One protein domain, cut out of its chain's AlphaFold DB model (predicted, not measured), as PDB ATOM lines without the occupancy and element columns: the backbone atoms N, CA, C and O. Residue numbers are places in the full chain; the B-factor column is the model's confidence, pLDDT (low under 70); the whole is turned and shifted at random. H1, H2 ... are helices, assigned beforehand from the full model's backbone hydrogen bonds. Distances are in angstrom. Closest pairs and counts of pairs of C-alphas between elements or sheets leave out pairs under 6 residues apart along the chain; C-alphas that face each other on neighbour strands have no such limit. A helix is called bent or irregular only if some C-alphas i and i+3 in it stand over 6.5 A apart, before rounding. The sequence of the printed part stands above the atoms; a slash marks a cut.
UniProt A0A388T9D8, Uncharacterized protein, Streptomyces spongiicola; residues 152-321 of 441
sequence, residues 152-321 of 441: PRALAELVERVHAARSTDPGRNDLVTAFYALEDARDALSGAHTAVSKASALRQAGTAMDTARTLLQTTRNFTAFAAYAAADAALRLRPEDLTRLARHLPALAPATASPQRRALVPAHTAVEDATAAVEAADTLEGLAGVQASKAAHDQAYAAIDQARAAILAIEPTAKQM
ATOM      1  N   PRO A 152     -25.512 -57.759  -6.964       57.81
ATOM      2  CA  PRO A 152     -24.654 -58.446  -5.992       57.81
ATOM      3  C   PRO A 152     -23.153 -58.371  -6.323       57.81
ATOM      4  O   PRO A 152     -22.319 -58.386  -5.423       57.81
ATOM      5  N   ARG A 153     -22.811 -58.240  -7.613       62.97
ATOM      6  CA  ARG A 153     -21.441 -58.039  -8.099       62.97
ATOM      7  C   ARG A 153     -20.889 -56.655  -7.748       62.97
ATOM      8  O   ARG A 153     -19.779 -56.570  -7.240       62.97
ATOM      9  N   ALA A 154     -21.669 -55.593  -7.954       63.81
ATOM     10  CA  ALA A 154     -21.272 -54.237  -7.577       63.81
ATOM     11  C   ALA A 154     -21.089 -54.095  -6.054       63.81
ATOM     12  O   ALA A 154     -20.168 -53.415  -5.606       63.81
ATOM     13  N   LEU A 155     -21.907 -54.796  -5.252       64.00
ATOM     14  CA  LEU A 155     -21.703 -54.878  -3.803       64.00
ATOM     15  C   LEU A 155     -20.380 -55.576  -3.454       64.00
ATOM     16  O   LEU A 155     -19.644 -55.077  -2.609       64.00
ATOM     17  N   ALA A 156     -20.069 -56.709  -4.091       66.31
ATOM     18  CA  ALA A 156     -18.823 -57.435  -3.843       66.31
ATOM     19  C   ALA A 156     -17.586 -56.581  -4.179       66.31
ATOM     20  O   ALA A 156     -16.662 -56.515  -3.374       66.31
ATOM     21  N   GLU A 157     -17.610 -55.855  -5.300       72.25
ATOM     22  CA  GLU A 157     -16.538 -54.931  -5.701       72.25
ATOM     23  C   GLU A 157     -16.384 -53.750  -4.716       72.25
ATOM     24  O   GLU A 157     -15.270 -53.318  -4.424       72.25
ATOM     25  N   LEU A 158     -17.485 -53.240  -4.150       65.75
ATOM     26  CA  LEU A 158     -17.466 -52.201  -3.110       65.75
ATOM     27  C   LEU A 158     -16.891 -52.705  -1.780       65.75
ATOM     28  O   LEU A 158     -16.073 -52.021  -1.162       65.75
ATOM     29  N   VAL A 159     -17.294 -53.905  -1.354       68.31
ATOM     30  CA  VAL A 159     -16.762 -54.572  -0.157       68.31
ATOM     31  C   VAL A 159     -15.261 -54.821  -0.314       68.31
ATOM     32  O   VAL A 159     -14.487 -54.526   0.595       68.31
ATOM     33  N   GLU A 160     -14.833 -55.290  -1.485       72.50
ATOM     34  CA  GLU A 160     -13.421 -55.512  -1.791       72.50
ATOM     35  C   GLU A 160     -12.623 -54.202  -1.787       72.50
ATOM     36  O   GLU A 160     -11.555 -54.153  -1.182       72.50
ATOM     37  N   ARG A 161     -13.162 -53.102  -2.337       67.50
ATOM     38  CA  ARG A 161     -12.524 -51.773  -2.247       67.50
ATOM     39  C   ARG A 161     -12.364 -51.287  -0.809       67.50
ATOM     40  O   ARG A 161     -11.311 -50.750  -0.480       67.50
ATOM     41  N   VAL A 162     -13.361 -51.483   0.057       64.62
ATOM     42  CA  VAL A 162     -13.263 -51.117   1.485       64.62
ATOM     43  C   VAL A 162     -12.276 -52.011   2.241       64.62
ATOM     44  O   VAL A 162     -11.600 -51.554   3.164       64.62
ATOM     45  N   HIS A 163     -12.132 -53.277   1.851       64.88
ATOM     46  CA  HIS A 163     -11.104 -54.145   2.421       64.88
ATOM     47  C   HIS A 163      -9.700 -53.807   1.911       64.88
ATOM     48  O   HIS A 163      -8.776 -53.740   2.720       64.88
ATOM     49  N   ALA A 164      -9.538 -53.511   0.623       64.38
ATOM     50  CA  ALA A 164      -8.279 -53.053   0.038       64.38
ATOM     51  C   ALA A 164      -7.838 -51.706   0.635       64.38
ATOM     52  O   ALA A 164      -6.675 -51.532   0.995       64.38
ATOM     53  N   ALA A 165      -8.791 -50.802   0.873       59.31
ATOM     54  CA  ALA A 165      -8.595 -49.541   1.580       59.31
ATOM     55  C   ALA A 165      -7.935 -49.698   2.961       59.31
ATOM     56  O   ALA A 165      -7.190 -48.829   3.403       59.31
ATOM     57  N   ARG A 166      -8.157 -50.826   3.641       53.41
ATOM     58  CA  ARG A 166      -7.517 -51.128   4.928       53.41
ATOM     59  C   ARG A 166      -6.002 -51.342   4.805       53.41
ATOM     60  O   ARG A 166      -5.300 -51.226   5.804       53.41
ATOM     61  N   SER A 167      -5.519 -51.671   3.607       49.59
ATOM     62  CA  SER A 167      -4.114 -51.980   3.318       49.59
ATOM     63  C   SER A 167      -3.342 -50.867   2.602       49.59
ATOM     64  O   SER A 167      -2.116 -50.902   2.627       49.59
ATOM     65  N   THR A 168      -4.015 -49.884   1.988       46.12
ATOM     66  CA  THR A 168      -3.371 -48.924   1.063       46.12
ATOM     67  C   THR A 168      -3.601 -47.439   1.371       46.12
ATOM     68  O   THR A 168      -3.324 -46.614   0.510       46.12
ATOM     69  N   ASP A 169      -4.092 -47.084   2.562       49.28
ATOM     70  CA  ASP A 169      -4.287 -45.688   3.019       49.28
ATOM     71  C   ASP A 169      -4.989 -44.766   1.987       49.28
ATOM     72  O   ASP A 169      -4.410 -43.799   1.485       49.28
ATOM     73  N   PRO A 170      -6.230 -45.082   1.569       49.41
ATOM     74  CA  PRO A 170      -6.925 -44.304   0.552       49.41
ATOM     75  C   PRO A 170      -7.364 -42.939   1.077       49.41
ATOM     76  O   PRO A 170      -7.684 -42.756   2.253       49.41
ATOM     77  N   GLY A 171      -7.466 -41.980   0.159       54.44
ATOM     78  CA  GLY A 171      -7.935 -40.642   0.479       54.44
ATOM     79  C   GLY A 171      -9.345 -40.651   1.079       54.44
ATOM     80  O   GLY A 171     -10.220 -41.419   0.676       54.44
ATOM     81  N   ARG A 172      -9.595 -39.729   2.018       52.09
ATOM     82  CA  ARG A 172     -10.880 -39.577   2.729       52.09
ATOM     83  C   ARG A 172     -12.097 -39.558   1.797       52.09
ATOM     84  O   ARG A 172     -13.131 -40.109   2.152       52.09
ATOM     85  N   ASN A 173     -11.981 -38.947   0.617       49.22
ATOM     86  CA  ASN A 173     -13.079 -38.871  -0.350       49.22
ATOM     87  C   ASN A 173     -13.470 -40.248  -0.906       49.22
ATOM     88  O   ASN A 173     -14.659 -40.527  -1.004       49.22
ATOM     89  N   ASP A 174     -12.506 -41.128  -1.177       59.56
ATOM     90  CA  ASP A 174     -12.778 -42.461  -1.727       59.56
ATOM     91  C   ASP A 174     -13.497 -43.345  -0.698       59.56
ATOM     92  O   ASP A 174     -14.441 -44.061  -1.032       59.56
ATOM     93  N   LEU A 175     -13.114 -43.225   0.579       60.78
ATOM     94  CA  LEU A 175     -13.789 -43.888   1.699       60.78
ATOM     95  C   LEU A 175     -15.201 -43.345   1.942       60.78
ATOM     96  O   LEU A 175     -16.109 -44.125   2.218       60.78
ATOM     97  N   VAL A 176     -15.398 -42.026   1.838       53.91
ATOM     98  CA  VAL A 176     -16.720 -41.395   1.990       53.91
ATOM     99  C   VAL A 176     -17.649 -41.862   0.868       53.91
ATOM    100  O   VAL A 176     -18.776 -42.277   1.132       53.91
ATOM    101  N   THR A 177     -17.165 -41.864  -0.375       62.50
ATOM    102  CA  THR A 177     -17.920 -42.352  -1.533       62.50
ATOM    103  C   THR A 177     -18.246 -43.841  -1.408       62.50
ATOM    104  O   THR A 177     -19.388 -44.229  -1.647       62.50
ATOM    105  N   ALA A 178     -17.293 -44.673  -0.979       63.56
ATOM    106  CA  ALA A 178     -17.521 -46.102  -0.765       63.56
ATOM    107  C   ALA A 178     -18.504 -46.384   0.386       63.56
ATOM    108  O   ALA A 178     -19.346 -47.270   0.265       63.56
ATOM    109  N   PHE A 179     -18.434 -45.617   1.479       59.78
ATOM    110  CA  PHE A 179     -19.363 -45.729   2.606       59.78
ATOM    111  C   PHE A 179     -20.802 -45.424   2.180       59.78
ATOM    112  O   PHE A 179     -21.691 -46.234   2.428       59.78
ATOM    113  N   TYR A 180     -21.020 -44.304   1.482       59.22
ATOM    114  CA  TYR A 180     -22.355 -43.951   0.996       59.22
ATOM    115  C   TYR A 180     -22.880 -44.949  -0.040       59.22
ATOM    116  O   TYR A 180     -24.044 -45.328   0.016       59.22
ATOM    117  N   ALA A 181     -22.022 -45.455  -0.928       63.81
ATOM    118  CA  ALA A 181     -22.418 -46.484  -1.885       63.81
ATOM    119  C   ALA A 181     -22.786 -47.825  -1.208       63.81
ATOM    120  O   ALA A 181     -23.662 -48.540  -1.695       63.81
ATOM    121  N   LEU A 182     -22.157 -48.170  -0.077       63.84
ATOM    122  CA  LEU A 182     -22.530 -49.334   0.738       63.84
ATOM    123  C   LEU A 182     -23.848 -49.128   1.501       63.84
ATOM    124  O   LEU A 182     -24.621 -50.082   1.618       63.84
ATOM    125  N   GLU A 183     -24.118 -47.915   1.995       62.19
ATOM    126  CA  GLU A 183     -25.423 -47.550   2.569       62.19
ATOM    127  C   GLU A 183     -26.538 -47.710   1.531       62.19
ATOM    128  O   GLU A 183     -27.500 -48.443   1.776       62.19
ATOM    129  N   ASP A 184     -26.342 -47.138   0.341       59.22
ATOM    130  CA  ASP A 184     -27.288 -47.223  -0.772       59.22
ATOM    131  C   ASP A 184     -27.536 -48.695  -1.182       59.22
ATOM    132  O   ASP A 184     -28.679 -49.117  -1.390       59.22
ATOM    133  N   ALA A 185     -26.485 -49.527  -1.209       61.50
ATOM    134  CA  ALA A 185     -26.589 -50.959  -1.509       61.50
ATOM    135  C   ALA A 185     -27.383 -51.740  -0.457       61.50
ATOM    136  O   ALA A 185     -28.196 -52.611  -0.789       61.50
ATOM    137  N   ARG A 186     -27.134 -51.459   0.827       65.12
ATOM    138  CA  ARG A 186     -27.814 -52.125   1.941       65.12
ATOM    139  C   ARG A 186     -29.305 -51.822   1.911       65.12
ATOM    140  O   ARG A 186     -30.121 -52.730   2.096       65.12
ATOM    141  N   ASP A 187     -29.649 -50.568   1.653       59.34
ATOM    142  CA  ASP A 187     -31.029 -50.111   1.609       59.34
ATOM    143  C   ASP A 187     -31.771 -50.696   0.399       59.34
ATOM    144  O   ASP A 187     -32.890 -51.194   0.567       59.34
ATOM    145  N   ALA A 188     -31.127 -50.790  -0.770       62.53
ATOM    146  CA  ALA A 188     -31.666 -51.486  -1.941       62.53
ATOM    147  C   ALA A 188     -31.923 -52.984  -1.668       62.53
ATOM    148  O   ALA A 188     -33.011 -53.511  -1.926       62.53
ATOM    149  N   LEU A 189     -30.960 -53.679  -1.052       61.34
ATOM    150  CA  LEU A 189     -31.089 -55.095  -0.691       61.34
ATOM    151  C   LEU A 189     -32.170 -55.337   0.362       61.34
ATOM    152  O   LEU A 189     -32.839 -56.375   0.326       61.34
ATOM    153  N   SER A 190     -32.391 -54.387   1.276       58.38
ATOM    154  CA  SER A 190     -33.447 -54.469   2.290       58.38
ATOM    155  C   SER A 190     -34.854 -54.580   1.673       58.38
ATOM    156  O   SER A 190     -35.700 -55.273   2.247       58.38
ATOM    157  N   GLY A 191     -35.065 -54.052   0.459       49.56
ATOM    158  CA  GLY A 191     -36.330 -54.106  -0.288       49.56
ATOM    159  C   GLY A 191     -36.584 -55.376  -1.120       49.56
ATOM    160  O   GLY A 191     -37.731 -55.661  -1.444       49.56
ATOM    161  N   ALA A 192     -35.562 -56.182  -1.440       52.75
ATOM    162  CA  ALA A 192     -35.700 -57.331  -2.356       52.75
ATOM    163  C   ALA A 192     -36.280 -58.618  -1.702       52.75
ATOM    164  O   ALA A 192     -35.975 -58.929  -0.548       52.75
ATOM    165  N   HIS A 193     -37.080 -59.413  -2.427       47.50
ATOM    166  CA  HIS A 193     -37.877 -60.534  -1.874       47.50
ATOM    167  C   HIS A 193     -37.187 -61.919  -1.750       47.50
ATOM    168  O   HIS A 193     -37.814 -62.862  -1.273       47.50
ATOM    169  N   THR A 194     -35.910 -62.091  -2.101       49.22
ATOM    170  CA  THR A 194     -35.232 -63.411  -2.060       49.22
ATOM    171  C   THR A 194     -34.378 -63.623  -0.800       49.22
ATOM    172  O   THR A 194     -33.476 -62.839  -0.523       49.22
ATOM    173  N   ALA A 195     -34.633 -64.695  -0.035       53.03
ATOM    174  CA  ALA A 195     -34.260 -64.788   1.387       53.03
ATOM    175  C   ALA A 195     -32.822 -65.255   1.724       53.03
ATOM    176  O   ALA A 195     -32.239 -64.754   2.684       53.03
ATOM    177  N   VAL A 196     -32.215 -66.189   0.978       50.66
ATOM    178  CA  VAL A 196     -30.969 -66.855   1.439       50.66
ATOM    179  C   VAL A 196     -29.692 -66.106   1.018       50.66
ATOM    180  O   VAL A 196     -28.814 -65.882   1.849       50.66
ATOM    181  N   SER A 197     -29.617 -65.606  -0.223       57.28
ATOM    182  CA  SER A 197     -28.489 -64.773  -0.697       57.28
ATOM    183  C   SER A 197     -28.466 -63.377  -0.052       57.28
ATOM    184  O   SER A 197     -27.404 -62.782   0.122       57.28
ATOM    185  N   LYS A 198     -29.635 -62.865   0.351       61.97
ATOM    186  CA  LYS A 198     -29.814 -61.535   0.949       61.97
ATOM    187  C   LYS A 198     -29.249 -61.439   2.366       61.97
ATOM    188  O   LYS A 198     -28.624 -60.443   2.704       61.97
ATOM    189  N   ALA A 199     -29.412 -62.473   3.192       58.84
ATOM    190  CA  ALA A 199     -28.917 -62.459   4.572       58.84
ATOM    191  C   ALA A 199     -27.380 -62.525   4.672       58.84
ATOM    192  O   ALA A 199     -26.803 -62.056   5.653       58.84
ATOM    193  N   SER A 200     -26.708 -63.129   3.686       67.25
ATOM    194  CA  SER A 200     -25.242 -63.112   3.586       67.25
ATOM    195  C   SER A 200     -24.745 -61.757   3.067       67.25
ATOM    196  O   SER A 200     -23.909 -61.138   3.720       67.25
ATOM    197  N   ALA A 201     -25.354 -61.240   1.992       64.81
ATOM    198  CA  ALA A 201     -25.021 -59.933   1.423       64.81
ATOM    199  C   ALA A 201     -25.245 -58.773   2.410       64.81
ATOM    200  O   ALA A 201     -24.388 -57.907   2.543       64.81
ATOM    201  N   LEU A 202     -26.341 -58.781   3.178       66.69
ATOM    202  CA  LEU A 202     -26.600 -57.769   4.212       66.69
ATOM    203  C   LEU A 202     -25.597 -57.839   5.373       66.69
ATOM    204  O   LEU A 202     -25.236 -56.802   5.925       66.69
ATOM    205  N   ARG A 203     -25.118 -59.037   5.738       74.69
ATOM    206  CA  ARG A 203     -24.060 -59.195   6.751       74.69
ATOM    207  C   ARG A 203     -22.707 -58.693   6.243       74.69
ATOM    208  O   ARG A 203     -22.001 -58.014   6.984       74.69
ATOM    209  N   GLN A 204     -22.364 -58.979   4.987       70.56
ATOM    210  CA  GLN A 204     -21.150 -58.461   4.344       70.56
ATOM    211  C   GLN A 204     -21.201 -56.937   4.168       70.56
ATOM    212  O   GLN A 204     -20.244 -56.248   4.498       70.56
ATOM    213  N   ALA A 205     -22.346 -56.387   3.755       66.88
ATOM    214  CA  ALA A 205     -22.549 -54.944   3.669       66.88
ATOM    215  C   ALA A 205     -22.461 -54.276   5.049       66.88
ATOM    216  O   ALA A 205     -21.785 -53.265   5.193       66.88
ATOM    217  N   GLY A 206     -23.081 -54.859   6.082       69.19
ATOM    218  CA  GLY A 206     -22.993 -54.352   7.454       69.19
ATOM    219  C   GLY A 206     -21.556 -54.321   7.980       69.19
ATOM    220  O   GLY A 206     -21.103 -53.295   8.474       69.19
ATOM    221  N   THR A 207     -20.805 -55.409   7.792       73.44
ATOM    222  CA  THR A 207     -19.389 -55.479   8.197       73.44
ATOM    223  C   THR A 207     -18.498 -54.520   7.405       73.44
ATOM    224  O   THR A 207     -17.627 -53.874   7.991       73.44
ATOM    225  N   ALA A 208     -18.730 -54.355   6.102       68.12
ATOM    226  CA  ALA A 208     -18.018 -53.376   5.284       68.12
ATOM    227  C   ALA A 208     -18.370 -51.931   5.672       68.12
ATOM    228  O   ALA A 208     -17.477 -51.097   5.759       68.12
ATOM    229  N   MET A 209     -19.635 -51.635   5.986       68.00
ATOM    230  CA  MET A 209     -20.056 -50.323   6.490       68.00
ATOM    231  C   MET A 209     -19.425 -49.996   7.840       68.00
ATOM    232  O   MET A 209     -18.958 -48.878   8.030       68.00
ATOM    233  N   ASP A 210     -19.387 -50.948   8.773       68.81
ATOM    234  CA  ASP A 210     -18.723 -50.743  10.061       68.81
ATOM    235  C   ASP A 210     -17.213 -50.542   9.864       68.81
ATOM    236  O   ASP A 210     -16.630 -49.639  10.460       68.81
ATOM    237  N   THR A 211     -16.596 -51.289   8.941       68.19
ATOM    238  CA  THR A 211     -15.187 -51.102   8.558       68.19
ATOM    239  C   THR A 211     -14.947 -49.713   7.963       68.19
ATOM    240  O   THR A 211     -14.038 -49.010   8.395       68.19
ATOM    241  N   ALA A 212     -15.777 -49.281   7.014       64.69
ATOM    242  CA  ALA A 212     -15.681 -47.970   6.384       64.69
ATOM    243  C   ALA A 212     -15.954 -46.833   7.383       64.69
ATOM    244  O   ALA A 212     -15.239 -45.837   7.369       64.69
ATOM    245  N   ARG A 213     -16.909 -46.994   8.310       66.00
ATOM    246  CA  ARG A 213     -17.158 -46.034   9.397       66.00
ATOM    247  C   ARG A 213     -15.934 -45.894  10.296       66.00
ATOM    248  O   ARG A 213     -15.514 -44.772  10.571       66.00
ATOM    249  N   THR A 214     -15.341 -47.014  10.707       66.25
ATOM    250  CA  THR A 214     -14.108 -47.015  11.501       66.25
ATOM    251  C   THR A 214     -12.970 -46.356  10.730       66.25
ATOM    252  O   THR A 214     -12.313 -45.477  11.274       66.25
ATOM    253  N   LEU A 215     -12.771 -46.685   9.451       65.12
ATOM    254  CA  LEU A 215     -11.743 -46.059   8.613       65.12
ATOM    255  C   LEU A 215     -11.967 -44.551   8.452       65.12
ATOM    256  O   LEU A 215     -11.018 -43.783   8.578       65.12
ATOM    257  N   LEU A 216     -13.204 -44.097   8.248       64.75
ATOM    258  CA  LEU A 216     -13.543 -42.674   8.155       64.75
ATOM    259  C   LEU A 216     -13.271 -41.927   9.459       64.75
ATOM    260  O   LEU A 216     -12.734 -40.817   9.440       64.75
ATOM    261  N   GLN A 217     -13.615 -42.533  10.594       67.25
ATOM    262  CA  GLN A 217     -13.339 -41.969  11.910       67.25
ATOM    263  C   GLN A 217     -11.829 -41.908  12.173       67.25
ATOM    264  O   GLN A 217     -11.324 -40.865  12.586       67.25
ATOM    265  N   THR A 218     -11.096 -42.968  11.839       65.81
ATOM    266  CA  THR A 218      -9.631 -43.034  11.902       65.81
ATOM    267  C   THR A 218      -8.970 -41.989  11.007       65.81
ATOM    268  O   THR A 218      -8.075 -41.285  11.457       65.81
ATOM    269  N   THR A 219      -9.453 -41.811   9.777       66.12
ATOM    270  CA  THR A 219      -8.926 -40.836   8.805       66.12
ATOM    271  C   THR A 219      -9.177 -39.400   9.263       66.12
ATOM    272  O   THR A 219      -8.309 -38.530   9.168       66.12
ATOM    273  N   ARG A 220     -10.369 -39.127   9.810       69.44
ATOM    274  CA  ARG A 220     -10.692 -37.821  10.394       69.44
ATOM    275  C   ARG A 220      -9.794 -37.518  11.590       69.44
ATOM    276  O   ARG A 220      -9.243 -36.423  11.659       69.44
ATOM    277  N   ASN A 221      -9.627 -38.489  12.484       69.12
ATOM    278  CA  ASN A 221      -8.729 -38.386  13.627       69.12
ATOM    279  C   ASN A 221      -7.297 -38.118  13.153       69.12
ATOM    280  O   ASN A 221      -6.694 -37.140  13.578       69.12
ATOM    281  N   PHE A 222      -6.791 -38.902  12.200       70.44
ATOM    282  CA  PHE A 222      -5.471 -38.708  11.603       70.44
ATOM    283  C   PHE A 222      -5.285 -37.276  11.083       70.44
ATOM    284  O   PHE A 222      -4.298 -36.627  11.415       70.44
ATOM    285  N   THR A 223      -6.265 -36.747  10.340       75.62
ATOM    286  CA  THR A 223      -6.205 -35.374   9.803       75.62
ATOM    287  C   THR A 223      -6.103 -34.340  10.922       75.62
ATOM    288  O   THR A 223      -5.279 -33.433  10.847       75.62
ATOM    289  N   ALA A 224      -6.925 -34.479  11.966       77.81
ATOM    290  CA  ALA A 224      -6.925 -33.565  13.102       77.81
ATOM    291  C   ALA A 224      -5.586 -33.604  13.858       77.81
ATOM    292  O   ALA A 224      -5.022 -32.558  14.166       77.81
ATOM    293  N   PHE A 225      -5.023 -34.792  14.096       80.19
ATOM    294  CA  PHE A 225      -3.749 -34.944  14.810       80.19
ATOM    295  C   PHE A 225      -2.537 -34.493  14.001       80.19
ATOM    296  O   PHE A 225      -1.649 -33.840  14.555       80.19
ATOM    297  N   ALA A 226      -2.538 -34.730  12.690       79.69
ATOM    298  CA  ALA A 226      -1.563 -34.127  11.793       79.69
ATOM    299  C   ALA A 226      -1.683 -32.588  11.799       79.69
ATOM    300  O   ALA A 226      -0.667 -31.892  11.823       79.69
ATOM    301  N   ALA A 227      -2.906 -32.041  11.855       83.19
ATOM    302  CA  ALA A 227      -3.133 -30.597  11.928       83.19
ATOM    303  C   ALA A 227      -2.663 -29.998  13.262       83.19
ATOM    304  O   ALA A 227      -2.053 -28.930  13.257       83.19
ATOM    305  N   TYR A 228      -2.858 -30.689  14.392       82.62
ATOM    306  CA  TYR A 228      -2.287 -30.278  15.680       82.62
ATOM    307  C   TYR A 228      -0.752 -30.282  15.655       82.62
ATOM    308  O   TYR A 228      -0.137 -29.355  16.176       82.62
ATOM    309  N   ALA A 229      -0.123 -31.288  15.033       81.75
ATOM    310  CA  ALA A 229       1.333 -31.339  14.881       81.75
ATOM    311  C   ALA A 229       1.864 -30.171  14.032       81.75
ATOM    312  O   ALA A 229       2.840 -29.520  14.406       81.75
ATOM    313  N   ALA A 230       1.184 -29.868  12.922       83.44
ATOM    314  CA  ALA A 230       1.510 -28.734  12.065       83.44
ATOM    315  C   ALA A 230       1.314 -27.390  12.795       83.44
ATOM    316  O   ALA A 230       2.160 -26.502  12.707       83.44
ATOM    317  N   ALA A 231       0.224 -27.244  13.555       84.06
ATOM    318  CA  ALA A 231      -0.059 -26.037  14.327       84.06
ATOM    319  C   ALA A 231       0.975 -25.793  15.437       84.06
ATOM    320  O   ALA A 231       1.352 -24.643  15.655       84.06
ATOM    321  N   ASP A 232       1.453 -26.853  16.100       83.31
ATOM    322  CA  ASP A 232       2.525 -26.786  17.103       83.31
ATOM    323  C   ASP A 232       3.844 -26.296  16.488       83.31
ATOM    324  O   ASP A 232       4.474 -25.379  17.020       83.31
ATOM    325  N   ALA A 233       4.216 -26.823  15.313       82.12
ATOM    326  CA  ALA A 233       5.377 -26.338  14.561       82.12
ATOM    327  C   ALA A 233       5.233 -24.855  14.169       82.12
ATOM    328  O   ALA A 233       6.202 -24.107  14.182       82.12
ATOM    329  N   ALA A 234       4.009 -24.384  13.922       82.75
ATOM    330  CA  ALA A 234       3.726 -22.987  13.608       82.75
ATOM    331  C   ALA A 234       3.656 -22.054  14.841       82.75
ATOM    332  O   ALA A 234       3.174 -20.922  14.728       82.75
ATOM    333  N   LEU A 235       4.051 -22.485  16.049       80.31
ATOM    334  CA  LEU A 235       4.006 -21.642  17.258       80.31
ATOM    335  C   LEU A 235       5.211 -20.713  17.421       80.31
ATOM    336  O   LEU A 235       5.087 -19.691  18.100       80.31
ATOM    337  N   ARG A 236       6.366 -21.069  16.858       75.94
ATOM    338  CA  ARG A 236       7.648 -20.415  17.136       75.94
ATOM    339  C   ARG A 236       8.386 -20.100  15.843       75.94
ATOM    340  O   ARG A 236       8.293 -20.838  14.870       75.94
ATOM    341  N   LEU A 237       9.134 -19.000  15.863       74.88
ATOM    342  CA  LEU A 237       9.953 -18.561  14.742       74.88
ATOM    343  C   LEU A 237      11.393 -19.053  14.937       74.88
ATOM    344  O   LEU A 237      12.269 -18.291  15.335       74.88
ATOM    345  N   ARG A 238      11.617 -20.358  14.757       79.75
ATOM    346  CA  ARG A 238      12.968 -20.940  14.698       79.75
ATOM    347  C   ARG A 238      13.156 -21.629  13.343       79.75
ATOM    348  O   ARG A 238      12.185 -22.195  12.842       79.75
ATOM    349  N   PRO A 239      14.373 -21.658  12.772       76.50
ATOM    350  CA  PRO A 239      14.630 -22.339  11.496       76.50
ATOM    351  C   PRO A 239      14.194 -23.816  11.503       76.50
ATOM    352  O   PRO A 239      13.565 -24.311  10.566       76.50
ATOM    353  N   GLU A 240      14.436 -24.501  12.623       82.38
ATOM    354  CA  GLU A 240      13.989 -25.879  12.862       82.38
ATOM    355  C   GLU A 240      12.461 -26.023  12.789       82.38
ATOM    356  O   GLU A 240      11.951 -27.019  12.276       82.38
ATOM    357  N   ASP A 241      11.726 -25.026  13.286       83.88
ATOM    358  CA  ASP A 241      10.265 -25.027  13.311       83.88
ATOM    359  C   ASP A 241       9.687 -24.785  11.904       83.88
ATOM    360  O   ASP A 241       8.711 -25.439  11.539       83.88
ATOM    361  N   LEU A 242      10.325 -23.939  11.079       86.38
ATOM    362  CA  LEU A 242       9.973 -23.759   9.660       86.38
ATOM    363  C   LEU A 242      10.192 -25.044   8.860       86.38
ATOM    364  O   LEU A 242       9.289 -25.500   8.161       86.38
ATOM    365  N   THR A 243      11.348 -25.687   9.038       87.69
ATOM    366  CA  THR A 243      11.650 -26.973   8.392       87.69
ATOM    367  C   THR A 243      10.647 -28.047   8.816       87.69
ATOM    368  O   THR A 243      10.138 -28.814   7.998       87.69
ATOM    369  N   ARG A 244      10.318 -28.100  10.112       86.88
ATOM    370  CA  ARG A 244       9.318 -29.026  10.647       86.88
ATOM    371  C   ARG A 244       7.931 -28.750  10.063       86.88
ATOM    372  O   ARG A 244       7.244 -29.690   9.665       86.88
ATOM    373  N   LEU A 245       7.530 -27.484   9.976       88.25
ATOM    374  CA  LEU A 245       6.265 -27.057   9.382       88.25
ATOM    375  C   LEU A 245       6.186 -27.422   7.893       88.25
ATOM    376  O   LEU A 245       5.173 -27.980   7.468       88.25
ATOM    377  N   ALA A 246       7.262 -27.198   7.131       88.69
ATOM    378  CA  ALA A 246       7.354 -27.552   5.716       88.69
ATOM    379  C   ALA A 246       7.064 -29.039   5.486       88.69
ATOM    380  O   ALA A 246       6.310 -29.376   4.582       88.69
ATOM    381  N   ARG A 247       7.576 -29.928   6.347       86.06
ATOM    382  CA  ARG A 247       7.310 -31.370   6.244       86.06
ATOM    383  C   ARG A 247       5.895 -31.771   6.689       86.06
ATOM    384  O   ARG A 247       5.341 -32.737   6.170       86.06
ATOM    385  N   HIS A 248       5.293 -31.054   7.642       85.44
ATOM    386  CA  HIS A 248       3.935 -31.350   8.119       85.44
ATOM    387  C   HIS A 248       2.832 -30.927   7.142       85.44
ATOM    388  O   HIS A 248       1.794 -31.585   7.099       85.44
ATOM    389  N   LEU A 249       3.030 -29.877   6.340       86.56
ATOM    390  CA  LEU A 249       2.001 -29.399   5.407       86.56
ATOM    391  C   LEU A 249       1.614 -30.440   4.328       86.56
ATOM    392  O   LEU A 249       0.415 -30.682   4.163       86.56
ATOM    393  N   PRO A 250       2.553 -31.134   3.651       83.81
ATOM    394  CA  PRO A 250       2.226 -32.223   2.728       83.81
ATOM    395  C   PRO A 250       1.529 -33.407   3.403       83.81
ATOM    396  O   PRO A 250       0.635 -34.011   2.809       83.81
ATOM    397  N   ALA A 251       1.872 -33.711   4.660       80.38
ATOM    398  CA  ALA A 251       1.263 -34.806   5.418       80.38
ATOM    399  C   ALA A 251      -0.241 -34.590   5.697       80.38
ATOM    400  O   ALA A 251      -0.964 -35.545   5.976       80.38
ATOM    401  N   LEU A 252      -0.745 -33.355   5.568       79.44
ATOM    402  CA  LEU A 252      -2.175 -33.039   5.666       79.44
ATOM    403  C   LEU A 252      -2.953 -33.358   4.378       79.44
ATOM    404  O   LEU A 252      -4.180 -33.468   4.403       79.44
ATOM    405  N   ALA A 253      -2.285 -33.494   3.231       73.69
ATOM    406  CA  ALA A 253      -2.946 -33.611   1.932       73.69
ATOM    407  C   ALA A 253      -3.822 -34.875   1.748       73.69
ATOM    408  O   ALA A 253      -4.936 -34.730   1.234       73.69
ATOM    409  N   PRO A 254      -3.410 -36.095   2.157       66.31
ATOM    410  CA  PRO A 254      -4.149 -37.328   1.839       66.31
ATOM    411  C   PRO A 254      -5.579 -37.359   2.397       66.31
ATOM    412  O   PRO A 254      -6.514 -37.831   1.744       66.31
ATOM    413  N   ALA A 255      -5.773 -36.783   3.583       65.12
ATOM    414  CA  ALA A 255      -7.019 -36.873   4.336       65.12
ATOM    415  C   ALA A 255      -7.879 -35.588   4.291       65.12
ATOM    416  O   ALA A 255      -8.960 -35.526   4.887       65.12
ATOM    417  N   THR A 256      -7.436 -34.573   3.538       69.19
ATOM    418  CA  THR A 256      -8.137 -33.292   3.350       69.19
ATOM    419  C   THR A 256      -8.965 -33.250   2.070       69.19
ATOM    420  O   THR A 256      -8.626 -33.876   1.061       69.19
ATOM    421  N   ALA A 257     -10.066 -32.494   2.112       72.62
ATOM    422  CA  ALA A 257     -10.914 -32.257   0.950       72.62
ATOM    423  C   ALA A 257     -10.209 -31.361  -0.088       72.62
ATOM    424  O   ALA A 257      -9.309 -30.581   0.229       72.62
ATOM    425  N   SER A 258     -10.608 -31.495  -1.356       72.00
ATOM    426  CA  SER A 258      -9.907 -30.896  -2.498       72.00
ATOM    427  C   SER A 258      -9.716 -29.372  -2.415       72.00
ATOM    428  O   SER A 258      -8.621 -28.920  -2.751       72.00
ATOM    429  N   PRO A 259     -10.699 -28.560  -1.968       73.06
ATOM    430  CA  PRO A 259     -10.511 -27.114  -1.820       73.06
ATOM    431  C   PRO A 259      -9.419 -26.761  -0.802       73.06
ATOM    432  O   PRO A 259      -8.554 -25.936  -1.083       73.06
ATOM    433  N   GLN A 260      -9.410 -27.435   0.349       77.69
ATOM    434  CA  GLN A 260      -8.414 -27.240   1.401       77.69
ATOM    435  C   GLN A 260      -7.031 -27.728   0.955       77.69
ATOM    436  O   GLN A 260      -6.028 -27.065   1.204       77.69
ATOM    437  N   ARG A 261      -6.971 -28.842   0.216       76.19
ATOM    438  CA  ARG A 261      -5.723 -29.368  -0.353       76.19
ATOM    439  C   ARG A 261      -5.068 -28.386  -1.325       76.19
ATOM    440  O   ARG A 261      -3.852 -28.234  -1.307       76.19
ATOM    441  N   ARG A 262      -5.862 -27.675  -2.136       79.06
ATOM    442  CA  ARG A 262      -5.346 -26.614  -3.021       79.06
ATOM    443  C   ARG A 262      -4.744 -25.445  -2.239       79.06
ATOM    444  O   ARG A 262      -3.791 -24.854  -2.723       79.06
ATOM    445  N   ALA A 263      -5.264 -25.135  -1.050       81.62
ATOM    446  CA  ALA A 263      -4.728 -24.081  -0.188       81.62
ATOM    447  C   ALA A 263      -3.428 -24.485   0.540       81.62
ATOM    448  O   ALA A 263      -2.642 -23.611   0.901       81.62
ATOM    449  N   LEU A 264      -3.166 -25.787   0.716       85.06
ATOM    450  CA  LEU A 264      -1.921 -26.284   1.321       85.06
ATOM    451  C   LEU A 264      -0.693 -26.077   0.431       85.06
ATOM    452  O   LEU A 264       0.377 -25.789   0.951       85.06
ATOM    453  N   VAL A 265      -0.841 -26.198  -0.892       87.69
ATOM    454  CA  VAL A 265       0.268 -26.039  -1.851       87.69
ATOM    455  C   VAL A 265       0.948 -24.667  -1.736       87.69
ATOM    456  O   VAL A 265       2.144 -24.641  -1.461       87.69
ATOM    457  N   PRO A 266       0.241 -23.524  -1.860       89.56
ATOM    458  CA  PRO A 266       0.885 -22.218  -1.752       89.56
ATOM    459  C   PRO A 266       1.418 -21.937  -0.342       89.56
ATOM    460  O   PRO A 266       2.408 -21.229  -0.202       89.56
ATOM    461  N   ALA A 267       0.790 -22.488   0.705       90.44
ATOM    462  CA  ALA A 267       1.303 -22.370   2.068       90.44
ATOM    463  C   ALA A 267       2.620 -23.140   2.255       90.44
ATOM    464  O   ALA A 267       3.527 -22.646   2.915       90.44
ATOM    465  N   HIS A 268       2.737 -24.329   1.663       91.69
ATOM    466  CA  HIS A 268       3.958 -25.127   1.698       91.69
ATOM    467  C   HIS A 268       5.105 -24.425   0.968       91.69
ATOM    468  O   HIS A 268       6.158 -24.234   1.572       91.69
ATOM    469  N   THR A 269       4.867 -23.941  -0.255       92.31
ATOM    470  CA  THR A 269       5.864 -23.177  -1.022       92.31
ATOM    471  C   THR A 269       6.343 -21.943  -0.257       92.31
ATOM    472  O   THR A 269       7.542 -21.731  -0.138       92.31
ATOM    473  N   ALA A 270       5.433 -21.180   0.360       92.81
ATOM    474  CA  ALA A 270       5.812 -20.009   1.150       92.81
ATOM    475  C   ALA A 270       6.736 -20.354   2.336       92.81
ATOM    476  O   ALA A 270       7.643 -19.585   2.653       92.81
ATOM    477  N   VAL A 271       6.522 -21.500   2.995       92.88
ATOM    478  CA  VAL A 271       7.370 -21.958   4.109       92.88
ATOM    479  C   VAL A 271       8.734 -22.448   3.611       92.88
ATOM    480  O   VAL A 271       9.739 -22.167   4.263       92.88
ATOM    481  N   GLU A 272       8.801 -23.134   2.469       93.44
ATOM    482  CA  GLU A 272      10.079 -23.527   1.850       93.44
ATOM    483  C   GLU A 272      10.901 -22.299   1.440       93.44
ATOM    484  O   GLU A 272      12.066 -22.188   1.826       93.44
ATOM    485  N   ASP A 273      10.270 -21.331   0.771       93.00
ATOM    486  CA  ASP A 273      10.914 -20.079   0.365       93.00
ATOM    487  C   ASP A 273      11.422 -19.290   1.580       93.00
ATOM    488  O   ASP A 273      12.529 -18.752   1.564       93.00
ATOM    489  N   ALA A 274      10.634 -19.235   2.662       92.69
ATOM    490  CA  ALA A 274      11.047 -18.590   3.905       92.69
ATOM    491  C   ALA A 274      12.219 -19.315   4.583       92.69
ATOM    492  O   ALA A 274      13.108 -18.662   5.126       92.69
ATOM    493  N   THR A 275      12.240 -20.650   4.543       92.31
ATOM    494  CA  THR A 275      13.347 -21.450   5.092       92.31
ATOM    495  C   THR A 275      14.638 -21.150   4.330       92.31
ATOM    496  O   THR A 275      15.639 -20.788   4.944       92.31
ATOM    497  N   ALA A 276      14.585 -21.183   2.994       91.31
ATOM    498  CA  ALA A 276      15.722 -20.852   2.139       91.31
ATOM    499  C   ALA A 276      16.201 -19.400   2.328       91.31
ATOM    500  O   ALA A 276      17.404 -19.140   2.327       91.31
ATOM    501  N   ALA A 277      15.282 -18.448   2.526       91.19
ATOM    502  CA  ALA A 277      15.627 -17.049   2.783       91.19
ATOM    503  C   ALA A 277      16.366 -16.858   4.118       91.19
ATOM    504  O   ALA A 277      17.313 -16.074   4.182       91.19
ATOM    505  N   VAL A 278      15.958 -17.576   5.170       90.44
ATOM    506  CA  VAL A 278      16.639 -17.554   6.476       90.44
ATOM    507  C   VAL A 278      18.040 -18.157   6.363       90.44
ATOM    508  O   VAL A 278      19.002 -17.520   6.784       90.44
ATOM    509  N   GLU A 279      18.176 -19.319   5.722       89.50
ATOM    510  CA  GLU A 279      19.481 -19.956   5.494       89.50
ATOM    511  C   GLU A 279      20.420 -19.069   4.662       89.50
ATOM    512  O   GLU A 279      21.600 -18.933   4.982       89.50
ATOM    513  N   ALA A 280      19.905 -18.413   3.616       89.81
ATOM    514  CA  ALA A 280      20.687 -17.491   2.799       89.81
ATOM    515  C   ALA A 280      21.123 -16.246   3.589       89.81
ATOM    516  O   ALA A 280      22.266 -15.803   3.453       89.81
ATOM    517  N   ALA A 281      20.246 -15.690   4.430       90.19
ATOM    518  CA  ALA A 281      20.568 -14.533   5.260       90.19
ATOM    519  C   ALA A 281      21.690 -14.825   6.269       90.19
ATOM    520  O   ALA A 281      22.529 -13.952   6.493       90.19
ATOM    521  N   ASP A 282      21.753 -16.046   6.811       87.50
ATOM    522  CA  ASP A 282      22.796 -16.474   7.754       87.50
ATOM    523  C   ASP A 282      24.203 -16.529   7.123       87.50
ATOM    524  O   ASP A 282      25.206 -16.494   7.836       87.50
ATOM    525  N   THR A 283      24.303 -16.567   5.788       91.94
ATOM    526  CA  THR A 283      25.592 -16.546   5.067       91.94
ATOM    527  C   THR A 283      26.141 -15.141   4.804       91.94
ATOM    528  O   THR A 283      27.274 -14.998   4.340       91.94
ATOM    529  N   LEU A 284      25.353 -14.093   5.070       90.38
ATOM    530  CA  LEU A 284      25.703 -12.709   4.760       90.38
ATOM    531  C   LEU A 284      26.220 -11.968   5.998       90.38
ATOM    532  O   LEU A 284      25.623 -12.011   7.070       90.38
ATOM    533  N   GLU A 285      27.296 -11.198   5.829       89.75
ATOM    534  CA  GLU A 285      27.909 -10.415   6.906       89.75
ATOM    535  C   GLU A 285      27.616  -8.905   6.796       89.75
ATOM    536  O   GLU A 285      27.199  -8.373   5.761       89.75
ATOM    537  N   GLY A 286      27.853  -8.180   7.894       88.31
ATOM    538  CA  GLY A 286      27.760  -6.719   7.941       88.31
ATOM    539  C   GLY A 286      26.338  -6.169   7.762       88.31
ATOM    540  O   GLY A 286      25.344  -6.808   8.099       88.31
ATOM    541  N   LEU A 287      26.229  -4.940   7.243       86.31
ATOM    542  CA  LEU A 287      24.937  -4.258   7.066       86.31
ATOM    543  C   LEU A 287      24.005  -4.988   6.086       86.31
ATOM    544  O   LEU A 287      22.789  -4.962   6.274       86.31
ATOM    545  N   ALA A 288      24.569  -5.656   5.075       85.38
ATOM    546  CA  ALA A 288      23.814  -6.481   4.137       85.38
ATOM    547  C   ALA A 288      23.189  -7.697   4.841       85.38
ATOM    548  O   ALA A 288      22.005  -7.962   4.645       85.38
ATOM    549  N   GLY A 289      23.939  -8.363   5.727       89.12
ATOM    550  CA  GLY A 289      23.424  -9.453   6.563       89.12
ATOM    551  C   GLY A 289      22.285  -9.017   7.486       89.12
ATOM    552  O   GLY A 289      21.252  -9.678   7.553       89.12
ATOM    553  N   VAL A 290      22.399  -7.848   8.127       90.25
ATOM    554  CA  VAL A 290      21.327  -7.313   8.994       90.25
ATOM    555  C   VAL A 290      20.035  -7.054   8.209       90.25
ATOM    556  O   VAL A 290      18.944  -7.381   8.680       90.25
ATOM    557  N   GLN A 291      20.136  -6.476   7.008       91.38
ATOM    558  CA  GLN A 291      18.971  -6.214   6.158       91.38
ATOM    559  C   GLN A 291      18.348  -7.508   5.620       91.38
ATOM    560  O   GLN A 291      17.125  -7.648   5.663       91.38
ATOM    561  N   ALA A 292      19.175  -8.454   5.169       89.75
ATOM    562  CA  ALA A 292      18.726  -9.757   4.689       89.75
ATOM    563  C   ALA A 292      18.042 -10.563   5.800       89.75
ATOM    564  O   ALA A 292      16.956 -11.093   5.587       89.75
ATOM    565  N   SER A 293      18.615 -10.573   7.007       89.94
ATOM    566  CA  SER A 293      18.030 -11.252   8.165       89.94
ATOM    567  C   SER A 293      16.662 -10.673   8.511       89.94
ATOM    568  O   SER A 293      15.708 -11.426   8.689       89.94
ATOM    569  N   LYS A 294      16.514  -9.340   8.521       92.19
ATOM    570  CA  LYS A 294      15.209  -8.706   8.746       92.19
ATOM    571  C   LYS A 294      14.180  -9.118   7.686       92.19
ATOM    572  O   LYS A 294      13.077  -9.513   8.047       92.19
ATOM    573  N   ALA A 295      14.543  -9.055   6.405       91.69
ATOM    574  CA  ALA A 295      13.647  -9.438   5.313       91.69
ATOM    575  C   ALA A 295      13.242 -10.921   5.389       91.69
ATOM    576  O   ALA A 295      12.067 -11.244   5.226       91.69
ATOM    577  N   ALA A 296      14.189 -11.808   5.709       91.81
ATOM    578  CA  ALA A 296      13.932 -13.232   5.899       91.81
ATOM    579  C   ALA A 296      13.004 -13.501   7.095       91.81
ATOM    580  O   ALA A 296      12.104 -14.334   7.002       91.81
ATOM    581  N   HIS A 297      13.158 -12.761   8.199       91.12
ATOM    582  CA  HIS A 297      12.246 -12.849   9.342       91.12
ATOM    583  C   HIS A 297      10.830 -12.389   8.976       91.12
ATOM    584  O   HIS A 297       9.867 -13.081   9.303       91.12
ATOM    585  N   ASP A 298      10.689 -11.262   8.270       91.44
ATOM    586  CA  ASP A 298       9.386 -10.761   7.812       91.44
ATOM    587  C   ASP A 298       8.699 -11.783   6.881       91.44
ATOM    588  O   ASP A 298       7.506 -12.070   7.028       91.44
ATOM    589  N   GLN A 299       9.465 -12.407   5.979       93.12
ATOM    590  CA  GLN A 299       8.986 -13.481   5.106       93.12
ATOM    591  C   GLN A 299       8.575 -14.732   5.896       93.12
ATOM    592  O   GLN A 299       7.522 -15.311   5.624       93.12
ATOM    593  N   ALA A 300       9.351 -15.126   6.909       91.81
ATOM    594  CA  ALA A 300       9.024 -16.251   7.782       91.81
ATOM    595  C   ALA A 300       7.729 -16.023   8.572       91.81
ATOM    596  O   ALA A 300       6.909 -16.938   8.672       91.81
ATOM    597  N   TYR A 301       7.495 -14.810   9.087       91.12
ATOM    598  CA  TYR A 301       6.231 -14.469   9.746       91.12
ATOM    599  C   TYR A 301       5.041 -14.602   8.790       91.12
ATOM    600  O   TYR A 301       4.055 -15.255   9.131       91.12
ATOM    601  N   ALA A 302       5.154 -14.050   7.578       92.38
ATOM    602  CA  ALA A 302       4.098 -14.142   6.572       92.38
ATOM    603  C   ALA A 302       3.800 -15.600   6.173       92.38
ATOM    604  O   ALA A 302       2.635 -16.001   6.102       92.38
ATOM    605  N   ALA A 303       4.843 -16.413   5.978       92.25
ATOM    606  CA  ALA A 303       4.708 -17.831   5.652       92.25
ATOM    607  C   ALA A 303       4.040 -18.629   6.786       92.25
ATOM    608  O   ALA A 303       3.146 -19.439   6.529       92.25
ATOM    609  N   ILE A 304       4.414 -18.371   8.045       91.81
ATOM    610  CA  ILE A 304       3.787 -18.997   9.219       91.81
ATOM    611  C   ILE A 304       2.306 -18.621   9.315       91.81
ATOM    612  O   ILE A 304       1.477 -19.494   9.578       91.81
ATOM    613  N   ASP A 305       1.946 -17.359   9.089       90.75
ATOM    614  CA  ASP A 305       0.550 -16.921   9.133       90.75
ATOM    615  C   ASP A 305      -0.288 -17.557   8.016       90.75
ATOM    616  O   ASP A 305      -1.405 -18.025   8.265       90.75
ATOM    617  N   GLN A 306       0.268 -17.673   6.808       91.75
ATOM    618  CA  GLN A 306      -0.383 -18.368   5.697       91.75
ATOM    619  C   GLN A 306      -0.563 -19.866   5.987       91.75
ATOM    620  O   GLN A 306      -1.652 -20.413   5.781       91.75
ATOM    621  N   ALA A 307       0.467 -20.528   6.518       90.56
ATOM    622  CA  ALA A 307       0.393 -21.924   6.933       90.56
ATOM    623  C   ALA A 307      -0.643 -22.135   8.044       90.56
ATOM    624  O   ALA A 307      -1.463 -23.049   7.960       90.56
ATOM    625  N   ARG A 308      -0.687 -21.250   9.048       90.00
ATOM    626  CA  ARG A 308      -1.711 -21.273  10.101       90.00
ATOM    627  C   ARG A 308      -3.116 -21.143   9.536       90.00
ATOM    628  O   ARG A 308      -3.994 -21.898   9.948       90.00
ATOM    629  N   ALA A 309      -3.339 -20.221   8.602       89.06
ATOM    630  CA  ALA A 309      -4.642 -20.055   7.967       89.06
ATOM    631  C   ALA A 309      -5.078 -21.335   7.231       89.06
ATOM    632  O   ALA A 309      -6.215 -21.777   7.397       89.06
ATOM    633  N   ALA A 310      -4.165 -21.978   6.492       88.81
ATOM    634  CA  ALA A 310      -4.443 -23.236   5.801       88.81
ATOM    635  C   ALA A 310      -4.735 -24.394   6.775       88.81
ATOM    636  O   ALA A 310      -5.705 -25.130   6.585       88.81
ATOM    637  N   ILE A 311      -3.953 -24.522   7.854       88.25
ATOM    638  CA  ILE A 311      -4.159 -25.541   8.897       88.25
ATOM    639  C   ILE A 311      -5.520 -25.351   9.583       88.25
ATOM    640  O   ILE A 311      -6.262 -26.316   9.752       88.25
ATOM    641  N   LEU A 312      -5.889 -24.116   9.935       87.44
ATOM    642  CA  LEU A 312      -7.167 -23.824  10.596       87.44
ATOM    643  C   LEU A 312      -8.377 -23.979   9.669       87.44
ATOM    644  O   LEU A 312      -9.467 -24.287  10.144       87.44
ATOM    645  N   ALA A 313      -8.199 -23.808   8.358       86.00
ATOM    646  CA  ALA A 313      -9.237 -24.122   7.377       86.00
ATOM    647  C   ALA A 313      -9.501 -25.638   7.264       86.00
ATOM    648  O   ALA A 313     -10.595 -26.046   6.872       86.00
ATOM    649  N   ILE A 314      -8.509 -26.469   7.602       84.44
ATOM    650  CA  ILE A 314      -8.629 -27.933   7.644       84.44
ATOM    651  C   ILE A 314      -9.225 -28.391   8.973       84.44
ATOM    652  O   ILE A 314     -10.191 -29.154   8.978       84.44
ATOM    653  N   GLU A 315      -8.648 -27.933  10.082       86.75
ATOM    654  CA  GLU A 315      -9.080 -28.272  11.434       86.75
ATOM    655  C   GLU A 315      -9.141 -26.995  12.290       86.75
ATOM    656  O   GLU A 315      -8.124 -26.555  12.834       86.75
ATOM    657  N   PRO A 316     -10.332 -26.384  12.447       84.38
ATOM    658  CA  PRO A 316     -10.495 -25.129  13.185       84.38
ATOM    659  C   PRO A 316     -10.042 -25.208  14.644       84.38
ATOM    660  O   PRO A 316      -9.680 -24.193  15.244       84.38
ATOM    661  N   THR A 317     -10.054 -26.405  15.233       79.94
ATOM    662  CA  THR A 317      -9.621 -26.603  16.619       79.94
ATOM    663  C   THR A 317      -8.101 -26.708  16.768       79.94
ATOM    664  O   THR A 317      -7.613 -26.624  17.895       79.94
ATOM    665  N   ALA A 318      -7.333 -26.787  15.669       82.12
ATOM    666  CA  ALA A 318      -5.883 -27.012  15.680       82.12
ATOM    667  C   ALA A 318      -5.089 -25.993  16.519       82.12
ATOM    668  O   ALA A 318      -4.042 -26.322  17.072       82.12
ATOM    669  N   LYS A 319      -5.613 -24.769  16.683       75.12
ATOM    670  CA  LYS A 319      -5.005 -23.712  17.509       75.12
ATOM    671  C   LYS A 319      -4.903 -24.081  18.991       75.12
ATOM    672  O   LYS A 319      -4.001 -23.606  19.679       75.12
ATOM    673  N   GLN A 320      -5.869 -24.837  19.509       74.75
ATOM    674  CA  GLN A 320      -5.926 -25.179  20.923       74.75
ATOM    675  C   GLN A 320      -6.657 -26.501  21.121       74.75
ATOM    676  O   GLN A 320      -7.879 -26.538  21.263       74.75
ATOM    677  N   MET A 321      -5.873 -27.570  21.209       77.56
ATOM    678  CA  MET A 321      -6.377 -28.886  21.564       77.56
ATOM    679  C   MET A 321      -6.910 -28.884  23.002       77.56
ATOM    680  O   MET A 321      -6.222 -28.478  23.947       77.56
TER     681      MET A 321
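Overview. This is residues 152 to 321 of the 441 residues of an uncharacterized protein of Streptomyces spongiicola (UniProt A0A388T9D8). Two groups of helices lie end to end in a long rod, joined by one long helix, H3: H1 and H2 pack on the first part of H3 at one end, and H4, H5 and H6 pack together at the other, where the last part of H3 reaches them. The short H7 packs on H3 near the junction. The printed part has 170 residues with seven named helices, H1 to H7 in chain order, and no named strand; its class is all helix. It is only just loose, close to extended, with a radius of gyration of the C-alphas of 23.0 A and spans of 85 by 27 by 22 A.

Arrangement. H3, residues 195 to 233, is the hub, touching five helices. H2, residues 172 to 191, touches it at a shallow tilt of 22 degrees, opposite ways; their closest C-alphas, Phe 179 and Ala 212, are 5.7 A apart. H1, residues 152 to 168, touches residues 201 to 215 of H3, the same way at a shallow tilt of 30 degrees, with the C-alphas of Val 159 and Ala 208 closest at 5.7 A. H4, residues 239 to 251, touches residues 226 to 233 of H3, closest at the C-alphas of Ala 233 and Asp 241, 5.2 A. H5, residues 258 to 282, and H6, residues 286 to 314, form a helical hairpin at a shallow tilt of 17 degrees; the C-alphas of Ala 274 and Ala 300 are closest, 5.0 A. H4 touches H5, with the C-alphas of Ala 246 and His 268 closest at 5.8 A. Residues 308 to 314 of H6 touch residues 227 to 231 of H3, closest at the C-alphas of Ala 227 and Ile 311, 6.0 A. H7, residues 316 to 319, touches H3, with the C-alphas of Tyr 228 and Ala 318 closest at 4.9 A. H1 and H2 are apart from H4, H5, H6 and H7. H1 to H6 form an up-and-down bundle, each helix running against the one before it. Every O i to N i+4 pair is within hydrogen-bond range in H6, against 11 of 13 in H1, 15 of 16 in H2, 33 of 35 in H3, 7 of 9 in H4 and 18 of 21 in H5; H7 is too short for such a pair.

Along the chain. H1 begins at C-alpha 152, (-24.654, -58.446, -5.992), and is 24.4 A long; H2 is 29.5 A. H3 runs 56.8 A to C-alpha 233 at (5.377, -26.338, 14.561). H4 is 19.3 A, H5 37.2 A and H6 42.1 A, ending at C-alpha 314, (-8.629, -27.933, 7.644). H7 is irregular: C-alphas 316 and 319 are 7.1 A apart.

Size, cuts and confidence. The C-alphas farthest apart, of His 193 and Gly 286, are 85.4 A apart. Residues 191 to 196 stand free. The printed part has no cut and no long link. Its mean pLDDT is 75.5; 68 residues are under 70, among them residues 161 to 202 and 208 to 221.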